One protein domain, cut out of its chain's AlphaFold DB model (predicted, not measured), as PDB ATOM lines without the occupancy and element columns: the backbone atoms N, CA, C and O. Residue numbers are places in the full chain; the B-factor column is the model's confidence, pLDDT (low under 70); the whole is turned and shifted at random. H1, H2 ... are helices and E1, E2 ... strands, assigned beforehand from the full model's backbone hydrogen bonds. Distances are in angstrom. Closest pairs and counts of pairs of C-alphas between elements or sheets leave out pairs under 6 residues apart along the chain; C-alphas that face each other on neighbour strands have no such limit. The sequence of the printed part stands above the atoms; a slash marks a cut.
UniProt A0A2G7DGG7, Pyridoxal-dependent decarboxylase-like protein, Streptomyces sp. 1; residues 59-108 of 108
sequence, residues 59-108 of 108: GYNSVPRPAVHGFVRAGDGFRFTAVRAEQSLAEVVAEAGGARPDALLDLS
ATOM      1  N   GLY A  59      -3.096  34.866  15.660       89.38
ATOM      2  CA  GLY A  59      -2.151  35.906  15.227       89.38
ATOM      3  C   GLY A  59      -2.786  37.012  14.372       89.38
ATOM      4  O   GLY A  59      -2.137  37.528  13.463       89.38
ATOM      5  N   TYR A  60      -4.066  37.336  14.593       93.31
ATOM      6  CA  TYR A  60      -4.765  38.361  13.813       93.31
ATOM      7  C   TYR A  60      -4.068  39.716  13.983       93.31
ATOM      8  O   TYR A  60      -3.617  40.056  15.077       93.31
ATOM      9  N   ASN A  61      -3.938  40.473  12.892       95.12
ATOM     10  CA  ASN A  61      -3.141  41.705  12.832       95.12
ATOM     11  C   ASN A  61      -1.671  41.551  13.250       95.12
ATOM     12  O   ASN A  61      -1.035  42.539  13.613       95.12
ATOM     13  N   SER A  62      -1.136  40.327  13.219       95.00
ATOM     14  CA  SER A  62       0.225  40.032  13.674       95.00
ATOM     15  C   SER A  62       0.487  40.495  15.114       95.00
ATOM     16  O   SER A  62       1.630  40.775  15.471       95.00
ATOM     17  N   VAL A  63      -0.562  40.583  15.944       94.50
ATOM     18  CA  VAL A  63      -0.421  40.949  17.356       94.50
ATOM     19  C   VAL A  63       0.350  39.832  18.068       94.50
ATOM     20  O   VAL A  63      -0.089  38.677  18.023       94.50
ATOM     21  N   PRO A  64       1.485  40.137  18.724       95.19
ATOM     22  CA  PRO A  64       2.252  39.133  19.442       95.19
ATOM     23  C   PRO A  64       1.437  38.484  20.560       95.19
ATOM     24  O   PRO A  64       0.699  39.147  21.293       95.19
ATOM     25  N   ARG A  65       1.592  37.169  20.730       94.62
ATOM     26  CA  ARG A  65       0.994  36.474  21.878       94.62
ATOM     27  C   ARG A  65       1.588  37.015  23.188       94.62
ATOM     28  O   ARG A  65       2.812  36.994  23.326       94.62
ATOM     29  N   PRO A  66       0.762  37.393  24.182       94.50
ATOM     30  CA  PRO A  66       1.263  37.941  25.438       94.50
ATOM     31  C   PRO A  66       1.968  36.878  26.291       94.50
ATOM     32  O   PRO A  66       1.634  35.681  26.249       94.50
ATOM     33  N   ALA A  67       2.909  37.338  27.120       96.25
ATOM     34  CA  ALA A  67       3.539  36.520  28.150       96.25
ATOM     35  C   ALA A  67       2.505  35.985  29.153       96.25
ATOM     36  O   ALA A  67       1.523  36.650  29.483       96.25
ATOM     37  N   VAL A  68       2.760  34.792  29.691       96.38
ATOM     38  CA  VAL A  68       1.971  34.207  30.785       96.38
ATOM     39  C   VAL A  68       2.847  34.160  32.023       96.38
ATOM     40  O   VAL A  68       3.912  33.544  32.003       96.38
ATOM     41  N   HIS A  69       2.384  34.784  33.102       97.00
ATOM     42  CA  HIS A  69       3.068  34.787  34.388       97.00
ATOM     43  C   HIS A  69       2.302  33.934  35.396       97.00
ATOM     44  O   HIS A  69       1.091  34.070  35.550       97.00
ATOM     45  N   GLY A  70       3.024  33.060  36.087       97.19
ATOM     46  CA  GLY A  70       2.543  32.366  37.275       97.19
ATOM     47  C   GLY A  70       2.999  33.107  38.525       97.19
ATOM     48  O   GLY A  70       3.977  33.857  38.490       97.19
ATOM     49  N   PHE A  71       2.320  32.882  39.645       97.19
ATOM     50  CA  PHE A  71       2.715  33.456  40.924       97.19
ATOM     51  C   PHE A  71       2.526  32.466  42.066       97.19
ATOM     52  O   PHE A  71       1.701  31.557  42.004       97.19
ATOM     53  N   VAL A  72       3.296  32.673  43.129       98.06
ATOM     54  CA  VAL A  72       3.126  31.996  44.415       98.06
ATOM     55  C   VAL A  72       3.051  33.035  45.523       98.06
ATOM     56  O   VAL A  72       3.637  34.117  45.410       98.06
ATOM     57  N   ARG A  73       2.355  32.710  46.615       97.38
ATOM     58  CA  ARG A  73       2.408  33.524  47.832       97.38
ATOM     59  C   ARG A  73       3.806  33.423  48.447       97.38
ATOM     60  O   ARG A  73       4.350  32.328  48.566       97.38
ATOM     61  N   ALA A  74       4.371  34.557  48.842       96.19
ATOM     62  CA  ALA A  74       5.675  34.654  49.488       96.19
ATOM     63  C   ALA A  74       5.566  35.627  50.672       96.19
ATOM     64  O   ALA A  74       5.586  36.842  50.486       96.19
ATOM     65  N   GLY A  75       5.396  35.086  51.885       95.19
ATOM     66  CA  GLY A  75       5.092  35.884  53.078       95.19
ATOM     67  C   GLY A  75       3.797  36.689  52.912       95.19
ATOM     68  O   GLY A  75       2.745  36.127  52.580       95.19
ATOM     69  N   ASP A  76       3.904  38.007  53.094       94.69
ATOM     70  CA  ASP A  76       2.804  38.969  52.926       94.69
ATOM     71  C   ASP A  76       2.620  39.451  51.477       94.69
ATOM     72  O   ASP A  76       1.740  40.262  51.199       94.69
ATOM     73  N   GLY A  77       3.428  38.949  50.538       95.56
ATOM     74  CA  GLY A  77       3.388  39.338  49.132       95.56
ATOM     75  C   GLY A  77       3.272  38.167  48.161       95.56
ATOM     76  O   GLY A  77       2.937  37.031  48.515       95.56
ATOM     77  N   PHE A  78       3.586  38.461  46.900       97.44
ATOM     78  CA  PHE A  78       3.575  37.506  45.796       97.44
ATOM     79  C   PHE A  78       4.916  37.516  45.072       97.44
ATOM     80  O   PHE A  78       5.511  38.571  44.855       97.44
ATOM     81  N   ARG A  79       5.373  36.335  44.655       97.50
ATOM     82  CA  ARG A  79       6.516  36.192  43.754       97.50
ATOM     83  C   ARG A  79       6.026  35.671  42.416       97.50
ATOM     84  O   ARG A  79       5.411  34.607  42.359       97.50
ATOM     85  N   PHE A  80       6.331  36.410  41.359       97.50
ATOM     86  CA  PHE A  80       5.951  36.074  39.993       97.50
ATOM     87  C   PHE A  80       7.092  35.364  39.263       97.50
ATOM     88  O   PHE A  80       8.267  35.533  39.592       97.50
ATOM     89  N   THR A  81       6.739  34.567  38.260       97.62
ATOM     90  CA  THR A  81       7.676  33.993  37.293       97.62
ATOM     91  C   THR A  81       7.021  33.937  35.923       97.62
ATOM     92  O   THR A  81       5.825  33.659  35.818       97.62
ATOM     93  N   ALA A  82       7.795  34.166  34.864       97.19
ATOM     94  CA  ALA A  82       7.334  33.872  33.515       97.19
ATOM     95  C   ALA A  82       7.154  32.351  33.371       97.19
ATOM     96  O   ALA A  82       8.060  31.578  33.681       97.19
ATOM     97  N   VAL A  83       5.967  31.934  32.942       96.81
ATOM     98  CA  VAL A  83       5.623  30.547  32.582       96.81
ATOM     99  C   VAL A  83       5.721  30.371  31.069       96.81
ATOM    100  O   VAL A  83       6.123  29.316  30.586       96.81
ATOM    101  N   ARG A  84       5.394  31.426  30.319       95.31
ATOM    102  CA  ARG A  84       5.591  31.515  28.873       95.31
ATOM    103  C   ARG A  84       6.024  32.932  28.521       95.31
ATOM    104  O   ARG A  84       5.399  33.884  28.987       95.31
ATOM    105  N   ALA A  85       7.070  33.060  27.712       96.12
ATOM    106  CA  ALA A  85       7.515  34.353  27.208       96.12
ATOM    107  C   ALA A  85       6.476  34.973  26.255       96.12
ATOM    108  O   ALA A  85       5.643  34.268  25.680       96.12
ATOM    109  N   GLU A  86       6.526  36.295  26.113       96.31
ATOM    110  CA  GLU A  86       5.846  36.993  25.022       96.31
ATOM    111  C   GLU A  86       6.449  36.554  23.685       96.31
ATOM    112  O   GLU A  86       7.654  36.311  23.598       96.31
ATOM    113  N   GLN A  87       5.613  36.438  22.654       97.00
ATOM    114  CA  GLN A  87       6.094  36.136  21.312       97.00
ATOM    115  C   GLN A  87       6.951  37.294  20.794       97.00
ATOM    116  O   GLN A  87       6.529  38.447  20.763       97.00
ATOM    117  N   SER A  88       8.153  36.984  20.339       97.31
ATOM    118  CA  SER A  88       9.045  37.952  19.716       97.31
ATOM    119  C   SER A  88       8.605  38.296  18.291       97.31
ATOM    120  O   SER A  88       7.978  37.497  17.593       97.31
ATOM    121  N   LEU A  89       9.022  39.467  17.802       96.62
ATOM    122  CA  LEU A  89       8.799  39.857  16.406       96.62
ATOM    123  C   LEU A  89       9.394  38.843  15.415       96.62
ATOM    124  O   LEU A  89       8.786  38.555  14.390       96.62
ATOM    125  N   ALA A  90      10.561  38.271  15.728       97.19
ATOM    126  CA  ALA A  90      11.182  37.247  14.893       97.19
ATOM    127  C   ALA A  90      10.302  35.993  14.778       97.19
ATOM    128  O   ALA A  90      10.152  35.451  13.687       97.19
ATOM    129  N   GLU A  91       9.672  35.562  15.875       97.00
ATOM    130  CA  GLU A  91       8.722  34.446  15.852       97.00
ATOM    131  C   GLU A  91       7.448  34.794  15.076       97.00
ATOM    132  O   GLU A  91       6.946  33.942  14.351       97.00
ATOM    133  N   VAL A  92       6.936  36.028  15.186       96.94
ATOM    134  CA  VAL A  92       5.794  36.496  14.374       96.94
ATOM    135  C   VAL A  92       6.132  36.430  12.881       96.94
ATOM    136  O   VAL A  92       5.363  35.886  12.092       96.94
ATOM    137  N   VAL A  93       7.302  36.940  12.485       96.62
ATOM    138  CA  VAL A  93       7.768  36.919  11.089       96.62
ATOM    139  C   VAL A  93       7.990  35.487  10.600       96.62
ATOM    140  O   VAL A  93       7.606  35.154   9.479       96.62
ATOM    141  N   ALA A  94       8.578  34.625  11.431       96.12
ATOM    142  CA  ALA A  94       8.779  33.220  11.095       96.12
ATOM    143  C   ALA A  94       7.441  32.491  10.872       96.12
ATOM    144  O   ALA A  94       7.298  31.785   9.875       96.12
ATOM    145  N   GLU A  95       6.453  32.707  11.748       94.44
ATOM    146  CA  GLU A  95       5.099  32.144  11.638       94.44
ATOM    147  C   GLU A  95       4.371  32.632  10.375       94.44
ATOM    148  O   GLU A  95       3.676  31.854   9.725       94.44
ATOM    149  N   ALA A  96       4.604  33.882   9.966       94.00
ATOM    150  CA  ALA A  96       4.080  34.455   8.726       94.00
ATOM    151  C   ALA A  96       4.791  33.960   7.446       94.00
ATOM    152  O   ALA A  96       4.456  34.403   6.349       94.00
ATOM    153  N   GLY A  97       5.770  33.053   7.558       95.19
ATOM    154  CA  GLY A  97       6.483  32.489   6.412       95.19
ATOM    155  C   GLY A  97       7.746  33.250   6.004       95.19
ATOM    156  O   GLY A  97       8.271  33.011   4.919       95.19
ATOM    157  N   GLY A  98       8.290  34.112   6.869       95.88
ATOM    158  CA  GLY A  98       9.484  34.919   6.580       95.88
ATOM    159  C   GLY A  98      10.748  34.126   6.209       95.88
ATOM    160  O   GLY A  98      11.700  34.705   5.700       95.88
ATOM    161  N   ALA A  99      10.763  32.803   6.403       96.19
ATOM    162  CA  ALA A  99      11.832  31.912   5.943       96.19
ATOM    163  C   ALA A  99      11.771  31.575   4.436       96.19
ATOM    164  O   ALA A  99      12.645  30.874   3.927       96.19
ATOM    165  N   ARG A 100      10.720  32.004   3.729       95.56
ATOM    166  CA  ARG A 100      10.458  31.680   2.319       95.56
ATOM    167  C   ARG A 100      10.192  32.937   1.466       95.56
ATOM    168  O   ARG A 100       9.224  32.931   0.708       95.56
ATOM    169  N   PRO A 101      11.005  34.007   1.567       94.19
ATOM    170  CA  PRO A 101      10.721  35.270   0.877       94.19
ATOM    171  C   PRO A 101      10.703  35.121  -0.652       94.19
ATOM    172  O   PRO A 101       9.888  35.757  -1.314       94.19
ATOM    173  N   ASP A 102      11.528  34.221  -1.189       96.44
ATOM    174  CA  ASP A 102      11.719  34.033  -2.631       96.44
ATOM    175  C   ASP A 102      11.027  32.774  -3.172       96.44
ATOM    176  O   ASP A 102      11.172  32.441  -4.343       96.44
ATOM    177  N   ALA A 103      10.228  32.073  -2.360       95.25
ATOM    178  CA  ALA A 103       9.689  30.764  -2.744       95.25
ATOM    179  C   ALA A 103       8.798  30.788  -3.999       95.25
ATOM    180  O   ALA A 103       8.619  29.755  -4.635       95.25
ATOM    181  N   LEU A 104       8.229  31.947  -4.351       91.50
ATOM    182  CA  LEU A 104       7.506  32.137  -5.612       91.50
ATOM    183  C   LEU A 104       8.432  32.470  -6.792       91.50
ATOM    184  O   LEU A 104       8.083  32.155  -7.924       91.50
ATOM    185  N   LEU A 105       9.583  33.101  -6.538       95.06
ATOM    186  CA  LEU A 105      10.583  33.440  -7.555       95.06
ATOM    187  C   LEU A 105      11.361  32.198  -8.005       95.06
ATOM    188  O   LEU A 105      11.664  32.064  -9.182       95.06
ATOM    189  N   ASP A 106      11.600  31.249  -7.099       93.19
ATOM    190  CA  ASP A 106      12.289  29.985  -7.401       93.19
ATOM    191  C   ASP A 106      11.490  29.045  -8.335       93.19
ATOM    192  O   ASP A 106      11.985  27.989  -8.730       93.19
ATOM    193  N   LEU A 107      10.239  29.392  -8.665       90.88
ATOM    194  CA  LEU A 107       9.370  28.615  -9.556       90.88
ATOM    195  C   LEU A 107       9.465  29.024 -11.038       90.88
ATOM    196  O   LEU A 107       8.889  28.322 -11.874       90.88
ATOM    197  N   SER A 108      10.124  30.142 -11.365       80.88
ATOM    198  CA  SER A 108      10.277  30.673 -12.735       80.88
ATOM    199  C   SER A 108      11.654  30.396 -13.320       80.88
ATOM    200  O   SER A 108      11.713  30.063 -14.524       80.88
TER     201      SER A 108
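What this domain is: This is residues 59 to 108 of the 108 residues of the protein "Pyridoxal-dependent decarboxylase-like protein" of Streptomyces sp. 1 (UniProt A0A2G7DGG7). A long, thin chain path: a two-stranded hairpin, E1 and E2, makes one end, the short helix H1 follows it further along, and the tail of residues 99 to 108 sticks out at the other end, with no globular core. The hairpin's tip, residues 73 to 78, also stands free. The printed part has 50 residues, with two named strands and then one named helix along the chain; the sheet's order is E1 - E2, antiparallel, and the class is mixed, helices and strands, with 22 residues in named elements, under half. The whole is extended, with a radius of gyration of the C-alphas of 18.5 A, and spans 66 by 17 by 9 A, only just a rod.

How they stand to each other: Begin with the hairpin of E1, residues 68 to 74, and E2, residues 77 to 84, antiparallel with 153 degrees between their directions. Look at C-alphas 71 and 80, which face each other at 4.3 A. Then find N 70 and O 81, 2.9 A apart, and N 79 and O 72, 2.9 A apart, both within hydrogen-bond range. Further along, H1, residues 89 to 95, is apart from E1. In H1 every O i to N i+4 pair is within hydrogen-bond range.

Where its parts are: Find C-alpha 68 at (1.971, 34.207, 30.785); from there E1 runs 19.1 A to C-alpha 74. E2 starts at C-alpha 77, at (3.388, 39.338, 49.132), and runs 21.8 A to C-alpha 84. H1 ends at C-alpha 95, at (5.099, 32.144, 11.638), 9.8 A from C-alpha 89.

The domain as a whole: The two C-alphas farthest apart, those of Asp 76 and Ser 108, the chain's last residue, are 66.6 A apart. The printed part has no cut, and the links E1 to E2 and E2 to H1 are tight. Residues 96 to 108 hold no named element. The mean pLDDT of the printed part is 95.4, and no printed residue is under 70.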